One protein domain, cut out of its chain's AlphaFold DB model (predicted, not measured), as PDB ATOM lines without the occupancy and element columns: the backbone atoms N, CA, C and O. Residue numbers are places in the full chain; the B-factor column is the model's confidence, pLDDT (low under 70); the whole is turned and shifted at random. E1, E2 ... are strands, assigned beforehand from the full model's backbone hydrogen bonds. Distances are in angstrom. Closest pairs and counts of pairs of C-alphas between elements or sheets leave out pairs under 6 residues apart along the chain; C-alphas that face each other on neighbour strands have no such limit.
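This is residues 12 to 65 of the 762 residues of the protein "Predicted protein" of Micromonas pusilla (strain CCMP1545) (UniProt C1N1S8). A long, bent two-stranded hairpin, E1 and E2, makes the longest axis, and the tail after E2 folds back along it in an open bow, with residues 49 to 57 sticking out. The printed part has 54 residues with two named strands, E1 then E2, in one antiparallel sheet, and no named helix; the class is all strand, with under half of the residues, 25, in named elements. The whole is loose, with a radius of gyration of the C-alphas of 14.0 A, and flat, spanning 44 by 25 by 13 A.

Start at E1, residues 15 to 26, which bends by 56 degrees at residue 23. A tight link leads to E2, residues 32 to 44, which bends by 83 degrees at residue 39. The two form a hairpin, antiparallel at 160 degrees. Look at N 16 and O 43, 2.8 A apart, within hydrogen-bond range.

Find C-alpha 15 at (82.166, -14.186, -71.825); E1 runs 31.6 A from there. E2 runs 29.8 A to C-alpha 44 at (81.644, -18.269, -73.541).

The C-alphas farthest apart, of Asp 13 and Leu 65, are 44.4 A apart. The printed part has no cut. Residues 29 and 65 have pLDDT under 70.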
ATOM      1  N   VAL A  12      75.648 -15.763 -77.149       89.00
ATOM      2  CA  VAL A  12      76.535 -15.579 -75.992       89.00
ATOM      3  C   VAL A  12      76.482 -14.120 -75.541       89.00
ATOM      4  O   VAL A  12      77.135 -13.267 -76.137       89.00
ATOM      5  N   ASP A  13      75.719 -13.835 -74.486       91.19
ATOM      6  CA  ASP A  13      75.640 -12.489 -73.893       91.19
ATOM      7  C   ASP A  13      76.764 -12.214 -72.867       91.19
ATOM      8  O   ASP A  13      77.063 -11.059 -72.569       91.19
ATOM      9  N   VAL A  14      77.419 -13.260 -72.340       92.94
ATOM     10  CA  VAL A  14      78.497 -13.160 -71.336       92.94
ATOM     11  C   VAL A  14      79.691 -14.036 -71.725       92.94
ATOM     12  O   VAL A  14      79.544 -15.217 -72.047       92.94
ATOM     13  N   THR A  15      80.895 -13.465 -71.643       93.00
ATOM     14  CA  THR A  15      82.166 -14.186 -71.825       93.00
ATOM     15  C   THR A  15      83.051 -14.020 -70.597       93.00
ATOM     16  O   THR A  15      83.058 -12.964 -69.967       93.00
ATOM     17  N   LEU A  16      83.790 -15.073 -70.260       92.62
ATOM     18  CA  LEU A  16      84.762 -15.096 -69.179       92.62
ATOM     19  C   LEU A  16      86.176 -14.958 -69.747       92.62
ATOM     20  O   LEU A  16      86.494 -15.507 -70.802       92.62
ATOM     21  N   HIS A  17      87.006 -14.205 -69.035       93.25
ATOM     22  CA  HIS A  17      88.428 -14.033 -69.307       93.25
ATOM     23  C   HIS A  17      89.208 -14.987 -68.399       93.25
ATOM     24  O   HIS A  17      89.153 -14.866 -67.173       93.25
ATOM     25  N   CYS A  18      89.875 -15.972 -68.993       90.81
ATOM     26  CA  CYS A  18      90.498 -17.083 -68.288       90.81
ATOM     27  C   CYS A  18      91.946 -17.267 -68.749       90.81
ATOM     28  O   CYS A  18      92.239 -17.275 -69.942       90.81
ATOM     29  N   ARG A  19      92.860 -17.501 -67.804       90.44
ATOM     30  CA  ARG A  19      94.239 -17.915 -68.097       90.44
ATOM     31  C   ARG A  19      94.365 -19.417 -67.884       90.44
ATOM     32  O   ARG A  19      93.871 -19.935 -66.886       90.44
ATOM     33  N   ALA A  20      95.018 -20.109 -68.812       86.62
ATOM     34  CA  ALA A  20      95.278 -21.539 -68.668       86.62
ATOM     35  C   ALA A  20      96.247 -21.794 -67.500       86.62
ATOM     36  O   ALA A  20      97.190 -21.029 -67.301       86.62
ATOM     37  N   CYS A  21      96.020 -22.867 -66.740       84.38
ATOM     38  CA  CYS A  21      96.996 -23.368 -65.775       84.38
ATOM     39  C   CYS A  21      98.104 -24.107 -66.545       84.38
ATOM     40  O   CYS A  21      97.817 -25.080 -67.238       84.38
ATOM     41  N   GLU A  22      99.345 -23.631 -66.450       79.12
ATOM     42  CA  GLU A  22     100.517 -24.224 -67.118       79.12
ATOM     43  C   GLU A  22     101.128 -25.376 -66.302       79.12
ATOM     44  O   GLU A  22     101.851 -26.202 -66.851       79.12
ATOM     45  N   GLY A  23     100.846 -25.437 -64.996       80.94
ATOM     46  CA  GLY A  23     101.389 -26.438 -64.079       80.94
ATOM     47  C   GLY A  23     101.487 -25.920 -62.645       80.94
ATOM     48  O   GLY A  23     100.894 -24.897 -62.294       80.94
ATOM     49  N   LEU A  24     102.264 -26.617 -61.817       82.81
ATOM     50  CA  LEU A  24     102.654 -26.152 -60.485       82.81
ATOM     51  C   LEU A  24     104.025 -25.471 -60.538       82.81
ATOM     52  O   LEU A  24     104.928 -25.936 -61.236       82.81
ATOM     53  N   VAL A  25     104.183 -24.406 -59.753       82.38
ATOM     54  CA  VAL A  25     105.472 -23.777 -59.461       82.38
ATOM     55  C   VAL A  25     105.851 -24.010 -58.006       82.38
ATOM     56  O   VAL A  25     105.043 -23.787 -57.104       82.38
ATOM     57  N   ARG A  26     107.099 -24.430 -57.788       80.81
ATOM     58  CA  ARG A  26     107.749 -24.460 -56.479       80.81
ATOM     59  C   ARG A  26     108.263 -23.068 -56.139       80.81
ATOM     60  O   ARG A  26     109.075 -22.501 -56.865       80.81
ATOM     61  N   HIS A  27     107.797 -22.534 -55.020       77.81
ATOM     62  CA  HIS A  27     108.274 -21.272 -54.468       77.81
ATOM     63  C   HIS A  27     109.462 -21.496 -53.511       77.81
ATOM     64  O   HIS A  27     109.648 -22.604 -53.002       77.81
ATOM     65  N   PRO A  28     110.261 -20.454 -53.200       70.19
ATOM     66  CA  PRO A  28     111.422 -20.585 -52.309       70.19
ATOM     67  C   PRO A  28     111.074 -20.910 -50.842       70.19
ATOM     68  O   PRO A  28     111.971 -21.215 -50.064       70.19
ATOM     69  N   ASP A  29     109.795 -20.838 -50.460       69.44
ATOM     70  CA  ASP A  29     109.250 -21.282 -49.167       69.44
ATOM     71  C   ASP A  29     108.836 -22.773 -49.161       69.44
ATOM     72  O   ASP A  29     108.308 -23.285 -48.172       69.44
ATOM     73  N   GLY A  30     109.055 -23.474 -50.278       70.88
ATOM     74  CA  GLY A  30     108.668 -24.866 -50.484       70.88
ATOM     75  C   GLY A  30     107.205 -25.081 -50.879       70.88
ATOM     76  O   GLY A  30     106.835 -26.228 -51.128       70.88
ATOM     77  N   SER A  31     106.379 -24.029 -50.969       78.19
ATOM     78  CA  SER A  31     104.988 -24.163 -51.421       78.19
ATOM     79  C   SER A  31     104.906 -24.527 -52.906       78.19
ATOM     80  O   SER A  31     105.749 -24.120 -53.711       78.19
ATOM     81  N   LEU A  32     103.876 -25.296 -53.271       81.62
ATOM     82  CA  LEU A  32     103.524 -25.599 -54.659       81.62
ATOM     83  C   LEU A  32     102.214 -24.896 -55.005       81.62
ATOM     84  O   LEU A  32     101.166 -25.272 -54.481       81.62
ATOM     85  N   GLN A  33     102.268 -23.909 -55.897       84.50
ATOM     86  CA  GLN A  33     101.113 -23.096 -56.297       84.50
ATOM     87  C   GLN A  33     100.859 -23.231 -57.801       84.50
ATOM     88  O   GLN A  33     101.796 -23.447 -58.574       84.50
ATOM     89  N   LYS A  34      99.606 -23.102 -58.250       86.69
ATOM     90  CA  LYS A  34      99.291 -23.128 -59.686       86.69
ATOM     91  C   LYS A  34      99.858 -21.907 -60.400       86.69
ATOM     92  O   LYS A  34      99.577 -20.762 -60.050       86.69
ATOM     93  N   ARG A  35     100.607 -22.162 -61.472       84.19
ATOM     94  CA  ARG A  35     101.074 -21.140 -62.406       84.19
ATOM     95  C   ARG A  35     100.077 -20.990 -63.544       84.19
ATOM     96  O   ARG A  35      99.727 -21.959 -64.211       84.19
ATOM     97  N   PHE A  36      99.677 -19.751 -63.799       85.12
ATOM     98  CA  PHE A  36      98.790 -19.394 -64.901       85.12
ATOM     99  C   PHE A  36      99.566 -18.691 -66.011       85.12
ATOM    100  O   PHE A  36     100.427 -17.851 -65.734       85.12
ATOM    101  N   GLY A  37      99.236 -19.009 -67.260       79.69
ATOM    102  CA  GLY A  37      99.900 -18.429 -68.418       79.69
ATOM    103  C   GLY A  37      99.644 -16.936 -68.592       79.69
ATOM    104  O   GLY A  37      98.650 -16.382 -68.117       79.69
ATOM    105  N   LYS A  38     100.563 -16.264 -69.295       79.88
ATOM    106  CA  LYS A  38     100.484 -14.813 -69.552       79.88
ATOM    107  C   LYS A  38      99.318 -14.454 -70.488       79.88
ATOM    108  O   LYS A  38      98.757 -13.364 -70.376       79.88
ATOM    109  N   THR A  39      98.959 -15.365 -71.390       83.00
ATOM    110  CA  THR A  39      97.913 -15.178 -72.404       83.00
ATOM    111  C   THR A  39      96.518 -15.367 -71.811       83.00
ATOM    112  O   THR A  39      96.203 -16.407 -71.236       83.00
ATOM    113  N   ASP A  40      95.671 -14.355 -71.982       89.62
ATOM    114  CA  ASP A  40      94.261 -14.363 -71.588       89.62
ATOM    115  C   ASP A  40      93.381 -14.918 -72.722       89.62
ATOM    116  O   ASP A  40      93.459 -14.460 -73.866       89.62
ATOM    117  N   ALA A  41      92.549 -15.912 -72.409       89.56
ATOM    118  CA  ALA A  41      91.650 -16.581 -73.337       89.56
ATOM    119  C   ALA A  41      90.190 -16.266 -72.989       89.56
ATOM    120  O   ALA A  41      89.737 -16.472 -71.863       89.56
ATOM    121  N   ARG A  42      89.427 -15.803 -73.985       90.31
ATOM    122  CA  ARG A  42      87.997 -15.502 -73.829       90.31
ATOM    123  C   ARG A  42      87.161 -16.736 -74.128       90.31
ATOM    124  O   ARG A  42      87.250 -17.292 -75.224       90.31
ATOM    125  N   VAL A  43      86.329 -17.136 -73.173       91.75
ATOM    126  CA  VAL A  43      85.504 -18.345 -73.243       91.75
ATOM    127  C   VAL A  43      84.033 -17.979 -72.986       91.75
ATOM    128  O   VAL A  43      83.753 -17.268 -72.021       91.75
ATOM    129  N   PRO A  44      83.074 -18.412 -73.826       92.88
ATOM    130  CA  PRO A  44      81.644 -18.269 -73.541       92.88
ATOM    131  C   PRO A  44      81.258 -18.907 -72.201       92.88
ATOM    132  O   PRO A  44      81.696 -20.016 -71.906       92.88
ATOM    133  N   VAL A  45      80.424 -18.245 -71.392       91.81
ATOM    134  CA  VAL A  45      80.068 -18.771 -70.055       91.81
ATOM    135  C   VAL A  45      79.366 -20.136 -70.114       91.81
ATOM    136  O   VAL A  45      79.558 -20.970 -69.238       91.81
ATOM    137  N   ASN A  46      78.614 -20.404 -71.183       90.31
ATOM    138  CA  ASN A  46      77.866 -21.646 -71.386       90.31
ATOM    139  C   ASN A  46      78.728 -22.874 -71.732       90.31
ATOM    140  O   ASN A  46      78.189 -23.974 -71.788       90.31
ATOM    141  N   VAL A  47      80.038 -22.709 -71.951       90.38
ATOM    142  CA  VAL A  47      80.976 -23.832 -72.155       90.38
ATOM    143  C   VAL A  47      81.969 -23.994 -70.998       90.38
ATOM    144  O   VAL A  47      82.936 -24.745 -71.113       90.38
ATOM    145  N   VAL A  48      81.753 -23.284 -69.886       90.25
ATOM    146  CA  VAL A  48      82.593 -23.354 -68.685       90.25
ATOM    147  C   VAL A  48      81.935 -24.247 -67.638       90.25
ATOM    148  O   VAL A  48      80.797 -24.020 -67.232       90.25
ATOM    149  N   LEU A  49      82.676 -25.250 -67.170       90.19
ATOM    150  CA  LEU A  49      82.295 -26.061 -66.017       90.19
ATOM    151  C   LEU A  49      82.699 -25.330 -64.730       90.19
ATOM    152  O   LEU A  49      83.825 -24.849 -64.618       90.19
ATOM    153  N   LEU A  50      81.786 -25.254 -63.757       86.56
ATOM    154  CA  LEU A  50      82.021 -24.564 -62.479       86.56
ATOM    155  C   LEU A  50      83.092 -25.258 -61.617       86.56
ATOM    156  O   LEU A  50      83.797 -24.604 -60.853       86.56
ATOM    157  N   ALA A  51      83.206 -26.579 -61.751       86.06
ATOM    158  CA  ALA A  51      84.218 -27.408 -61.113       86.06
ATOM    159  C   ALA A  51      84.720 -28.462 -62.109       86.06
ATOM    160  O   ALA A  51      83.970 -28.916 -62.975       86.06
ATOM    161  N   ASP A  52      85.986 -28.851 -61.968       83.69
ATOM    162  CA  ASP A  52      86.572 -29.968 -62.709       83.69
ATOM    163  C   ASP A  52      86.012 -31.296 -62.155       83.69
ATOM    164  O   ASP A  52      86.172 -31.552 -60.957       83.69
ATOM    165  N   PRO A  53      85.348 -32.141 -62.971       85.56
ATOM    166  CA  PRO A  53      84.837 -33.434 -62.519       85.56
ATOM    167  C   PRO A  53      85.942 -34.466 -62.229       85.56
ATOM    168  O   PRO A  53      85.654 -35.495 -61.621       85.56
ATOM    169  N   SER A  54      87.190 -34.235 -62.657       85.00
ATOM    170  CA  SER A  54      88.319 -35.141 -62.419       85.00
ATOM    171  C   SER A  54      89.621 -34.360 -62.158       85.00
ATOM    172  O   SER A  54      90.527 -34.347 -62.998       85.00
ATOM    173  N   PRO A  55      89.746 -33.699 -60.989       81.81
ATOM    174  CA  PRO A  55      90.895 -32.853 -60.684       81.81
ATOM    175  C   PRO A  55      92.191 -33.669 -60.669       81.81
ATOM    176  O   PRO A  55      92.376 -34.567 -59.846       81.81
ATOM    177  N   SER A  56      93.117 -33.338 -61.572       78.50
ATOM    178  CA  SER A  56      94.387 -34.061 -61.690       78.50
ATOM    179  C   SER A  56      95.236 -33.931 -60.414       78.50
ATOM    180  O   SER A  56      95.597 -32.806 -60.049       78.50
ATOM    181  N   PRO A  57      95.679 -35.042 -59.787       78.75
ATOM    182  CA  PRO A  57      96.583 -34.996 -58.634       78.75
ATOM    183  C   PRO A  57      97.914 -34.280 -58.915       78.75
ATOM    184  O   PRO A  57      98.552 -33.780 -57.994       78.75
ATOM    185  N   ARG A  58      98.318 -34.175 -60.190       76.88
ATOM    186  CA  ARG A  58      99.520 -33.438 -60.629       76.88
ATOM    187  C   ARG A  58      99.390 -31.915 -60.497       76.88
ATOM    188  O   ARG A  58     100.391 -31.218 -60.584       76.88
ATOM    189  N   LEU A  59      98.171 -31.407 -60.309       78.25
ATOM    190  CA  LEU A  59      97.852 -29.987 -60.120       78.25
ATOM    191  C   LEU A  59      97.357 -29.691 -58.691       78.25
ATOM    192  O   LEU A  59      96.766 -28.636 -58.447       78.25
ATOM    193  N   ALA A  60      97.570 -30.618 -57.752       80.56
ATOM    194  CA  ALA A  60      97.267 -30.419 -56.341       80.56
ATOM    195  C   ALA A  60      98.299 -29.477 -55.699       80.56
ATOM    196  O   ALA A  60      99.495 -29.764 -55.668       80.56
ATOM    197  N   GLU A  61      97.826 -28.344 -55.187       82.44
ATOM    198  CA  GLU A  61      98.666 -27.366 -54.496       82.44
ATOM    199  C   GLU A  61      99.125 -27.903 -53.135       82.44
ATOM    200  O   GLU A  61      98.427 -28.689 -52.487       82.44
ATOM    201  N   ARG A  62     100.305 -27.468 -52.685       80.06
ATOM    202  CA  ARG A  62     100.845 -27.794 -51.358       80.06
ATOM    203  C   ARG A  62     101.193 -26.495 -50.628       80.06
ATOM    204  O   ARG A  62     101.838 -25.638 -51.237       80.06
ATOM    205  N   PRO A  63     100.796 -26.335 -49.352       73.56
ATOM    206  CA  PRO A  63     101.162 -25.160 -48.567       73.56
ATOM    207  C   PRO A  63     102.684 -25.076 -48.376       73.56
ATOM    208  O   PRO A  63     103.406 -26.047 -48.612       73.56
ATOM    209  N   ALA A  64     103.165 -23.910 -47.942       70.00
ATOM    210  CA  ALA A  64     104.562 -23.726 -47.550       70.00
ATOM    211  C   ALA A  64     104.955 -24.690 -46.418       70.00
ATOM    212  O   ALA A  64     104.101 -25.137 -45.652       70.00
ATOM    213  N   LEU A  65     106.250 -24.988 -46.299       65.06
ATOM    214  CA  LEU A  65     106.779 -25.829 -45.221       65.06
ATOM    215  C   LEU A  65     106.700 -25.058 -43.892       65.06
ATOM    216  O   LEU A  65     107.442 -24.098 -43.666       65.06
TER     217      LEU A  65